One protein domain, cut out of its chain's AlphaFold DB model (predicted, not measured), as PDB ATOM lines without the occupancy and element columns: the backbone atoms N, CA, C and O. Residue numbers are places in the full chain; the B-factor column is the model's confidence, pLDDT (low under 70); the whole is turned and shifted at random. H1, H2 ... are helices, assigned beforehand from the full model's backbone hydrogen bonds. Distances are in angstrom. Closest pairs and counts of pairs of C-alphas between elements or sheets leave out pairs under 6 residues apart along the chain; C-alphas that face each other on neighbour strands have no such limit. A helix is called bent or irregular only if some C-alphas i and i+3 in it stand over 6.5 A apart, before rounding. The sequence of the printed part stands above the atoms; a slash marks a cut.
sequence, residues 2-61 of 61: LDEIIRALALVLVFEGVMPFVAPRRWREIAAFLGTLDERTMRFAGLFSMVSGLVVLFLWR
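This is residues 2 to 61 of the 61 residues of the protein "DUF2065 domain-containing protein" of Porticoccaceae bacterium (UniProt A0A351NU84). Look for an open, squared-off U of three helices: the long helices H3 and H1 are its two arms, reaching out from opposite ends of the shorter crosspiece H2, and the space between the arms is empty. The helices make corners where they follow one another, and the arms do not pack on each other. The printed part has 60 residues with three named helices, in the order H1, H2, H3, and no named strand; the class is all helix. The whole is loose, with a radius of gyration of the C-alphas of 14.7 A and spans of 36 by 28 by 17 A.

Begin with H3, residues 39 to 60, and go back along the chain to H2, residues 24 to 35. These two are close but not clearly touching; their closest C-alphas, those of Leu 34 and Met 42, are 7.8 A apart. They run opposite ways at a steep tilt of 66 degrees. Next find H1, residues 2 to 22, which is close to H2 but not clearly touching it: the closest C-alphas, those of Pro 20 and Trp 27, are 5.8 A apart. Their lines are about perpendicular, at 77 degrees. H1 and H3 are apart. In H2 and H3 every O i to N i+4 pair is within hydrogen-bond range; in H1, 15 of 17 are.

Find C-alpha 39 at (-4.451, 60.587, -39.661); from there H3 runs 31.6 A to C-alpha 60 at (-24.796, 38.811, -29.173). H2 measures 16.5 A from C-alpha 24 to C-alpha 35. H1 starts with C-alpha 2 at (-16.423, 46.541, -11.433) and is 30.3 A long; it is neither bent nor irregular, but only just: C-alphas 16 and 19 are 6.4 A apart.

The two C-alphas farthest apart, those of Asp 3 and Thr 36, are 38.4 A from each other. Both links are tight, and the printed part has no cut. The mean pLDDT of the printed part is 92.8, and no printed residue is under 70.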
ATOM      1  N   LEU A   2     -17.871  46.255 -11.393       92.88
ATOM      2  CA  LEU A   2     -16.423  46.541 -11.433       92.88
ATOM      3  C   LEU A   2     -15.581  45.299 -11.748       92.88
ATOM      4  O   LEU A   2     -14.675  45.377 -12.571       92.88
ATOM      5  N   ASP A   3     -15.925  44.141 -11.181       94.06
ATOM      6  CA  ASP A   3     -15.220  42.883 -11.455       94.06
ATOM      7  C   ASP A   3     -15.259  42.487 -12.938       94.06
ATOM      8  O   ASP A   3     -14.288  41.960 -13.471       94.06
ATOM      9  N   GLU A   4     -16.368  42.761 -13.627       92.12
ATOM     10  CA  GLU A   4     -16.536  42.464 -15.056       92.12
ATOM     11  C   GLU A   4     -15.678  43.392 -15.915       92.12
ATOM     12  O   GLU A   4     -15.023  42.931 -16.847       92.12
ATOM     13  N   ILE A   5     -15.621  44.680 -15.560       93.75
ATOM     14  CA  ILE A   5     -14.754  45.660 -16.226       93.75
ATOM     15  C   ILE A   5     -13.283  45.281 -16.033       93.75
ATOM     16  O   ILE A   5     -12.523  45.281 -16.998       93.75
ATOM     17  N   ILE A   6     -12.886  44.902 -14.814       96.25
ATOM     18  CA  ILE A   6     -11.512  44.476 -14.513       96.25
ATOM     19  C   ILE A   6     -11.155  43.211 -15.303       96.25
ATOM     20  O   ILE A   6     -10.063  43.134 -15.862       96.25
ATOM     21  N   ARG A   7     -12.069  42.238 -15.411       94.75
ATOM     22  CA  ARG A   7     -11.857  41.031 -16.229       94.75
ATOM     23  C   ARG A   7     -11.720  41.359 -17.715       94.75
ATOM     24  O   ARG A   7     -10.804  40.851 -18.355       94.75
ATOM     25  N   ALA A   8     -12.589  42.211 -18.257       93.62
ATOM     26  CA  ALA A   8     -12.500  42.644 -19.650       93.62
ATOM     27  C   ALA A   8     -11.174  43.371 -19.924       93.62
ATOM     28  O   ALA A   8     -10.494  43.062 -20.899       93.62
ATOM     29  N   LEU A   9     -10.762  44.268 -19.022       95.06
ATOM     30  CA  LEU A   9      -9.485  44.974 -19.114       95.06
ATOM     31  C   LEU A   9      -8.292  44.012 -19.048       95.06
ATOM     32  O   LEU A   9      -7.367  44.132 -19.848       95.06
ATOM     33  N   ALA A  10      -8.321  43.034 -18.140       95.56
ATOM     34  CA  ALA A  10      -7.276  42.020 -18.038       95.56
ATOM     35  C   ALA A  10      -7.133  41.222 -19.344       95.56
ATOM     36  O   ALA A  10      -6.017  41.008 -19.808       95.56
ATOM     37  N   LEU A  11      -8.249  40.837 -19.974       95.19
ATOM     38  CA  LEU A  11      -8.224  40.155 -21.270       95.19
ATOM     39  C   LEU A  11      -7.636  41.043 -22.370       95.19
ATOM     40  O   LEU A  11      -6.785  40.574 -23.122       95.19
ATOM     41  N   VAL A  12      -8.034  42.317 -22.444       94.56
ATOM     42  CA  VAL A  12      -7.469  43.275 -23.412       94.56
ATOM     43  C   VAL A  12      -5.953  43.382 -23.248       94.56
ATOM     44  O   VAL A  12      -5.241  43.279 -24.240       94.56
ATOM     45  N   LEU A  13      -5.454  43.504 -22.012       94.38
ATOM     46  CA  LEU A  13      -4.015  43.568 -21.726       94.38
ATOM     47  C   LEU A  13      -3.272  42.292 -22.139       94.38
ATOM     48  O   LEU A  13      -2.178  42.371 -22.697       94.38
ATOM     49  N   VAL A  14      -3.859  41.117 -21.893       95.44
ATOM     50  CA  VAL A  14      -3.275  39.844 -22.338       95.44
ATOM     51  C   VAL A  14      -3.188  39.810 -23.863       95.44
ATOM     52  O   VAL A  14      -2.116  39.537 -24.397       95.44
ATOM     53  N   PHE A  15      -4.272  40.129 -24.575       92.94
ATOM     54  CA  PHE A  15      -4.276  40.113 -26.041       92.94
ATOM     55  C   PHE A  15      -3.321  41.144 -26.651       92.94
ATOM     56  O   PHE A  15      -2.595  40.806 -27.588       92.94
ATOM     57  N   GLU A  16      -3.260  42.360 -26.102       91.38
ATOM     58  CA  GLU A  16      -2.280  43.374 -26.511       91.38
ATOM     59  C   GLU A  16      -0.840  42.907 -26.283       91.38
ATOM     60  O   GLU A  16       0.014  43.148 -27.129       91.38
ATOM     61  N   GLY A  17      -0.562  42.208 -25.178       91.81
ATOM     62  CA  GLY A  17       0.780  41.736 -24.830       91.81
ATOM     63  C   GLY A  17       1.259  40.513 -25.622       91.81
ATOM     64  O   GLY A  17       2.466  40.322 -25.787       91.81
ATOM     65  N   VAL A  18       0.347  39.694 -26.158       95.00
ATOM     66  CA  VAL A  18       0.708  38.469 -26.899       95.00
ATOM     67  C   VAL A  18       1.490  38.783 -28.177       95.00
ATOM     68  O   VAL A  18       2.529  38.170 -28.420       95.00
ATOM     69  N   MET A  19       1.042  39.745 -28.989       88.94
ATOM     70  CA  MET A  19       1.731  40.123 -30.234       88.94
ATOM     71  C   MET A  19       3.178  40.620 -30.036       88.94
ATOM     72  O   MET A  19       4.075  40.070 -30.690       88.94
ATOM     73  N   PRO A  20       3.462  41.599 -29.155       90.12
ATOM     74  CA  PRO A  20       4.823  42.060 -28.909       90.12
ATOM     75  C   PRO A  20       5.701  40.980 -28.265       90.12
ATOM     76  O   PRO A  20       6.902  40.965 -28.525       90.12
ATOM     77  N   PHE A  21       5.130  40.056 -27.482       93.12
ATOM     78  CA  PHE A  21       5.880  38.951 -26.879       93.12
ATOM     79  C   PHE A  21       6.252  37.861 -27.896       93.12
ATOM     80  O   PHE A  21       7.405  37.439 -27.959       93.12
ATOM     81  N   VAL A  22       5.296  37.421 -28.721       95.19
ATOM     82  CA  VAL A  22       5.499  36.318 -29.678       95.19
ATOM     83  C   VAL A  22       6.302  36.762 -30.903       95.19
ATOM     84  O   VAL A  22       7.160  36.021 -31.380       95.19
ATOM     85  N   ALA A  23       6.030  37.954 -31.444       92.81
ATOM     86  CA  ALA A  23       6.629  38.411 -32.698       92.81
ATOM     87  C   ALA A  23       7.017  39.904 -32.659       92.81
ATOM     88  O   ALA A  23       6.480  40.710 -33.426       92.81
ATOM     89  N   PRO A  24       8.019  40.288 -31.845       91.62
ATOM     90  CA  PRO A  24       8.397  41.691 -31.644       91.62
ATOM     91  C   PRO A  24       8.852  42.401 -32.928       91.62
ATOM     92  O   PRO A  24       8.615  43.596 -33.094       91.62
ATOM     93  N   ARG A  25       9.492  41.688 -33.870       93.38
ATOM     94  CA  ARG A  25       9.919  42.268 -35.161       93.38
ATOM     95  C   ARG A  25       8.724  42.647 -36.035       93.38
ATOM     96  O   ARG A  25       8.652  43.785 -36.485       93.38
ATOM     97  N   ARG A  26       7.759  41.733 -36.188       91.44
ATOM     98  CA  ARG A  26       6.518  41.985 -36.938       91.44
ATOM     99  C   ARG A  26       5.709  43.114 -36.310       91.44
ATOM    100  O   ARG A  26       5.212  43.972 -37.027       91.44
ATOM    101  N   TRP A  27       5.624  43.150 -34.980       92.44
ATOM    102  CA  TRP A  27       4.940  44.235 -34.278       92.44
ATOM    103  C   TRP A  27       5.553  45.608 -34.591       92.44
ATOM    104  O   TRP A  27       4.832  46.552 -34.906       92.44
ATOM    105  N   ARG A  28       6.889  45.714 -34.596       92.06
ATOM    106  CA  ARG A  28       7.591  46.953 -34.978       92.06
ATOM    107  C   ARG A  28       7.349  47.352 -36.434       92.06
ATOM    108  O   ARG A  28       7.193  48.537 -36.704       92.06
ATOM    109  N   GLU A  29       7.327  46.393 -37.355       94.31
ATOM    110  CA  GLU A  29       7.036  46.646 -38.775       94.31
ATOM    111  C   GLU A  29       5.610  47.178 -38.967       94.31
ATOM    112  O   GLU A  29       5.417  48.174 -39.663       94.31
ATOM    113  N   ILE A  30       4.625  46.583 -38.284       90.44
ATOM    114  CA  ILE A  30       3.234  47.056 -38.291       90.44
ATOM    115  C   ILE A  30       3.151  48.471 -37.712       90.44
ATOM    116  O   ILE A  30       2.545  49.338 -38.330       90.44
ATOM    117  N   ALA A  31       3.791  48.739 -36.572       91.00
ATOM    118  CA  ALA A  31       3.795  50.070 -35.966       91.00
ATOM    119  C   ALA A  31       4.424  51.132 -36.888       91.00
ATOM    120  O   ALA A  31       3.893  52.235 -37.010       91.00
ATOM    121  N   ALA A  32       5.519  50.795 -37.577       93.50
ATOM    122  CA  ALA A  32       6.145  51.685 -38.551       93.50
ATOM    123  C   ALA A  32       5.221  51.952 -39.749       93.50
ATOM    124  O   ALA A  32       5.057  53.101 -40.147       93.50
ATOM    125  N   PHE A  33       4.569  50.914 -40.277       90.50
ATOM    126  CA  PHE A  33       3.590  51.047 -41.356       90.50
ATOM    127  C   PHE A  33       2.394  51.913 -40.940       90.50
ATOM    128  O   PHE A  33       2.014  52.828 -41.668       90.50
ATOM    129  N   LEU A  34       1.853  51.698 -39.741       89.94
ATOM    130  CA  LEU A  34       0.778  52.514 -39.177       89.94
ATOM    131  C   LEU A  34       1.188  53.988 -39.049       89.94
ATOM    132  O   LEU A  34       0.369  54.864 -39.309       89.94
ATOM    133  N   GLY A  35       2.453  54.266 -38.724       89.81
ATOM    134  CA  GLY A  35       3.002  55.625 -38.684       89.81
ATOM    135  C   GLY A  35       3.104  56.319 -40.048       89.81
ATOM    136  O   GLY A  35       3.207  57.540 -40.093       89.81
ATOM    137  N   THR A  36       3.063  55.571 -41.154       93.12
ATOM    138  CA  THR A  36       3.033  56.140 -42.516       93.12
ATOM    139  C   THR A  36       1.624  56.415 -43.040       93.12
ATOM    140  O   THR A  36       1.478  57.021 -44.100       93.12
ATOM    141  N   LEU A  37       0.583  55.970 -42.326       91.00
ATOM    142  CA  LEU A  37      -0.802  56.217 -42.714       91.00
ATOM    143  C   LEU A  37      -1.233  57.627 -42.314       91.00
ATOM    144  O   LEU A  37      -0.973  58.079 -41.202       91.00
ATOM    145  N   ASP A  38      -1.987  58.282 -43.195       91.19
ATOM    146  CA  ASP A  38      -2.623  59.561 -42.888       91.19
ATOM    147  C   ASP A  38      -3.569  59.447 -41.682       91.19
ATOM    148  O   ASP A  38      -4.334  58.483 -41.541       91.19
ATOM    149  N   GLU A  39      -3.604  60.501 -40.861       91.62
ATOM    150  CA  GLU A  39      -4.451  60.587 -39.661       91.62
ATOM    151  C   GLU A  39      -5.927  60.290 -39.955       91.62
ATOM    152  O   GLU A  39      -6.638  59.688 -39.146       91.62
ATOM    153  N   ARG A  40      -6.401  60.697 -41.138       92.88
ATOM    154  CA  ARG A  40      -7.778  60.460 -41.579       92.88
ATOM    155  C   ARG A  40      -8.064  58.969 -41.729       92.88
ATOM    156  O   ARG A  40      -9.084  58.497 -41.230       92.88
ATOM    157  N   THR A  41      -7.167  58.235 -42.377       91.50
ATOM    158  CA  THR A  41      -7.299  56.789 -42.582       91.50
ATOM    159  C   THR A  41      -7.242  56.054 -41.249       91.50
ATOM    160  O   THR A  41      -8.085  55.193 -40.999       91.50
ATOM    161  N   MET A  42      -6.336  56.456 -40.351       92.19
ATOM    162  CA  MET A  42      -6.240  55.879 -39.006       92.19
ATOM    163  C   MET A  42      -7.538  56.070 -38.205       92.19
ATOM    164  O   MET A  42      -8.046  55.130 -37.590       92.19
ATOM    165  N   ARG A  43      -8.128  57.270 -38.262       93.25
ATOM    166  CA  ARG A  43      -9.412  57.569 -37.606       93.25
ATOM    167  C   ARG A  43     -10.563  56.747 -38.173       93.25
ATOM    168  O   ARG A  43     -11.359  56.224 -37.397       93.25
ATOM    169  N   PHE A  44     -10.660  56.615 -39.496       95.31
ATOM    170  CA  PHE A  44     -11.715  55.808 -40.118       95.31
ATOM    171  C   PHE A  44     -11.559  54.319 -39.817       95.31
ATOM    172  O   PHE A  44     -12.558  53.666 -39.523       95.31
ATOM    173  N   ALA A  45     -10.334  53.790 -39.830       92.44
ATOM    174  CA  ALA A  45     -10.069  52.410 -39.431       92.44
ATOM    175  C   ALA A  45     -10.487  52.160 -37.971       92.44
ATOM    176  O   ALA A  45     -11.177  51.181 -37.681       92.44
ATOM    177  N   GLY A  46     -10.150  53.089 -37.068       91.81
ATOM    178  CA  GLY A  46     -10.595  53.053 -35.674       91.81
ATOM    179  C   GLY A  46     -12.118  53.107 -35.536       91.81
ATOM    180  O   GLY A  46     -12.698  52.283 -34.831       91.81
ATOM    181  N   LEU A  47     -12.783  54.015 -36.256       95.69
ATOM    182  CA  LEU A  47     -14.243  54.141 -36.244       95.69
ATOM    183  C   LEU A  47     -14.923  52.865 -36.754       95.69
ATOM    184  O   LEU A  47     -15.865  52.382 -36.132       95.69
ATOM    185  N   PHE A  48     -14.428  52.299 -37.855       96.12
ATOM    186  CA  PHE A  48     -14.957  51.059 -38.413       96.12
ATOM    187  C   PHE A  48     -14.824  49.897 -37.421       96.12
ATOM    188  O   PHE A  48     -15.783  49.156 -37.212       96.12
ATOM    189  N   SER A  49     -13.675  49.788 -36.744       93.44
ATOM    190  CA  SER A  49     -13.453  48.796 -35.684       93.44
ATOM    191  C   SER A  49     -14.429  48.972 -34.513       93.44
ATOM    192  O   SER A  49     -15.079  48.010 -34.098       93.44
ATOM    193  N   MET A  50     -14.618  50.206 -34.029       95.00
ATOM    194  CA  MET A  50     -15.568  50.507 -32.949       95.00
ATOM    195  C   MET A  50     -17.012  50.166 -33.335       95.00
ATOM    196  O   MET A  50     -17.721  49.529 -32.556       95.00
ATOM    197  N   VAL A  51     -17.447  50.553 -34.540       97.38
ATOM    198  CA  VAL A  51     -18.799  50.261 -35.043       97.38
ATOM    199  C   VAL A  51     -18.999  48.759 -35.201       97.38
ATOM    200  O   VAL A  51     -20.017  48.238 -34.757       97.38
ATOM    201  N   SER A  52     -18.023  48.042 -35.762       96.31
ATOM    202  CA  SER A  52     -18.087  46.582 -35.866       96.31
ATOM    203  C   SER A  52     -18.208  45.929 -34.489       96.31
ATOM    204  O   SER A  52     -19.035  45.037 -34.310       96.31
ATOM    205  N   GLY A  53     -17.427  46.380 -33.504       92.06
ATOM    206  CA  GLY A  53     -17.518  45.894 -32.127       92.06
ATOM    207  C   GLY A  53     -18.893  46.148 -31.507       92.06
ATOM    208  O   GLY A  53     -19.457  45.254 -30.879       92.06
ATOM    209  N   LEU A  54     -19.472  47.329 -31.744       95.19
ATOM    210  CA  LEU A  54     -20.817  47.670 -31.283       95.19
ATOM    211  C   LEU A  54     -21.891  46.795 -31.943       95.19
ATOM    212  O   LEU A  54     -22.795  46.331 -31.256       95.19
ATOM    213  N   VAL A  55     -21.782  46.542 -33.249       96.38
ATOM    214  CA  VAL A  55     -22.705  45.664 -33.988       96.38
ATOM    215  C   VAL A  55     -22.640  44.238 -33.449       96.38
ATOM    216  O   VAL A  55     -23.681  43.650 -33.173       96.38
ATOM    217  N   VAL A  56     -21.438  43.692 -33.242       95.12
ATOM    218  CA  VAL A  56     -21.261  42.354 -32.652       95.12
ATOM    219  C   VAL A  56     -21.845  42.307 -31.243       95.12
ATOM    220  O   VAL A  56     -22.602  41.389 -30.935       95.12
ATOM    221  N   LEU A  57     -21.548  43.308 -30.407       91.56
ATOM    222  CA  LEU A  57     -22.094  43.395 -29.056       91.56
ATOM    223  C   LEU A  57     -23.623  43.474 -29.076       91.56
ATOM    224  O   LEU A  57     -24.254  42.856 -28.236       91.56
ATOM    225  N   PHE A  58     -24.217  44.205 -30.020       94.19
ATOM    226  CA  PHE A  58     -25.668  44.330 -30.149       94.19
ATOM    227  C   PHE A  58     -26.335  43.040 -30.642       94.19
ATOM    228  O   PHE A  58     -27.442  42.737 -30.220       94.19
ATOM    229  N   LEU A  59     -25.676  42.278 -31.521       95.12
ATOM    230  CA  LEU A  59     -26.197  41.004 -32.029       95.12
ATOM    231  C   LEU A  59     -26.094  39.860 -31.011       95.12
ATOM    232  O   LEU A  59     -26.924  38.956 -31.038       95.12
ATOM    233  N   TRP A  60     -25.063  39.869 -30.160       88.75
ATOM    234  CA  TRP A  60     -24.796  38.811 -29.173       88.75
ATOM    235  C   TRP A  60     -25.251  39.139 -27.746       88.75
ATOM    236  O   TRP A  60     -25.073  38.313 -26.848       88.75
ATOM    237  N   ARG A  61     -25.795  40.338 -27.534       72.94
ATOM    238  CA  ARG A  61     -26.434  40.763 -26.288       72.94
ATOM    239  C   ARG A  61     -27.922  40.458 -26.313       72.94
ATOM    240  O   ARG A  61     -28.420  40.079 -25.232       72.94
TER     241      ARG A  61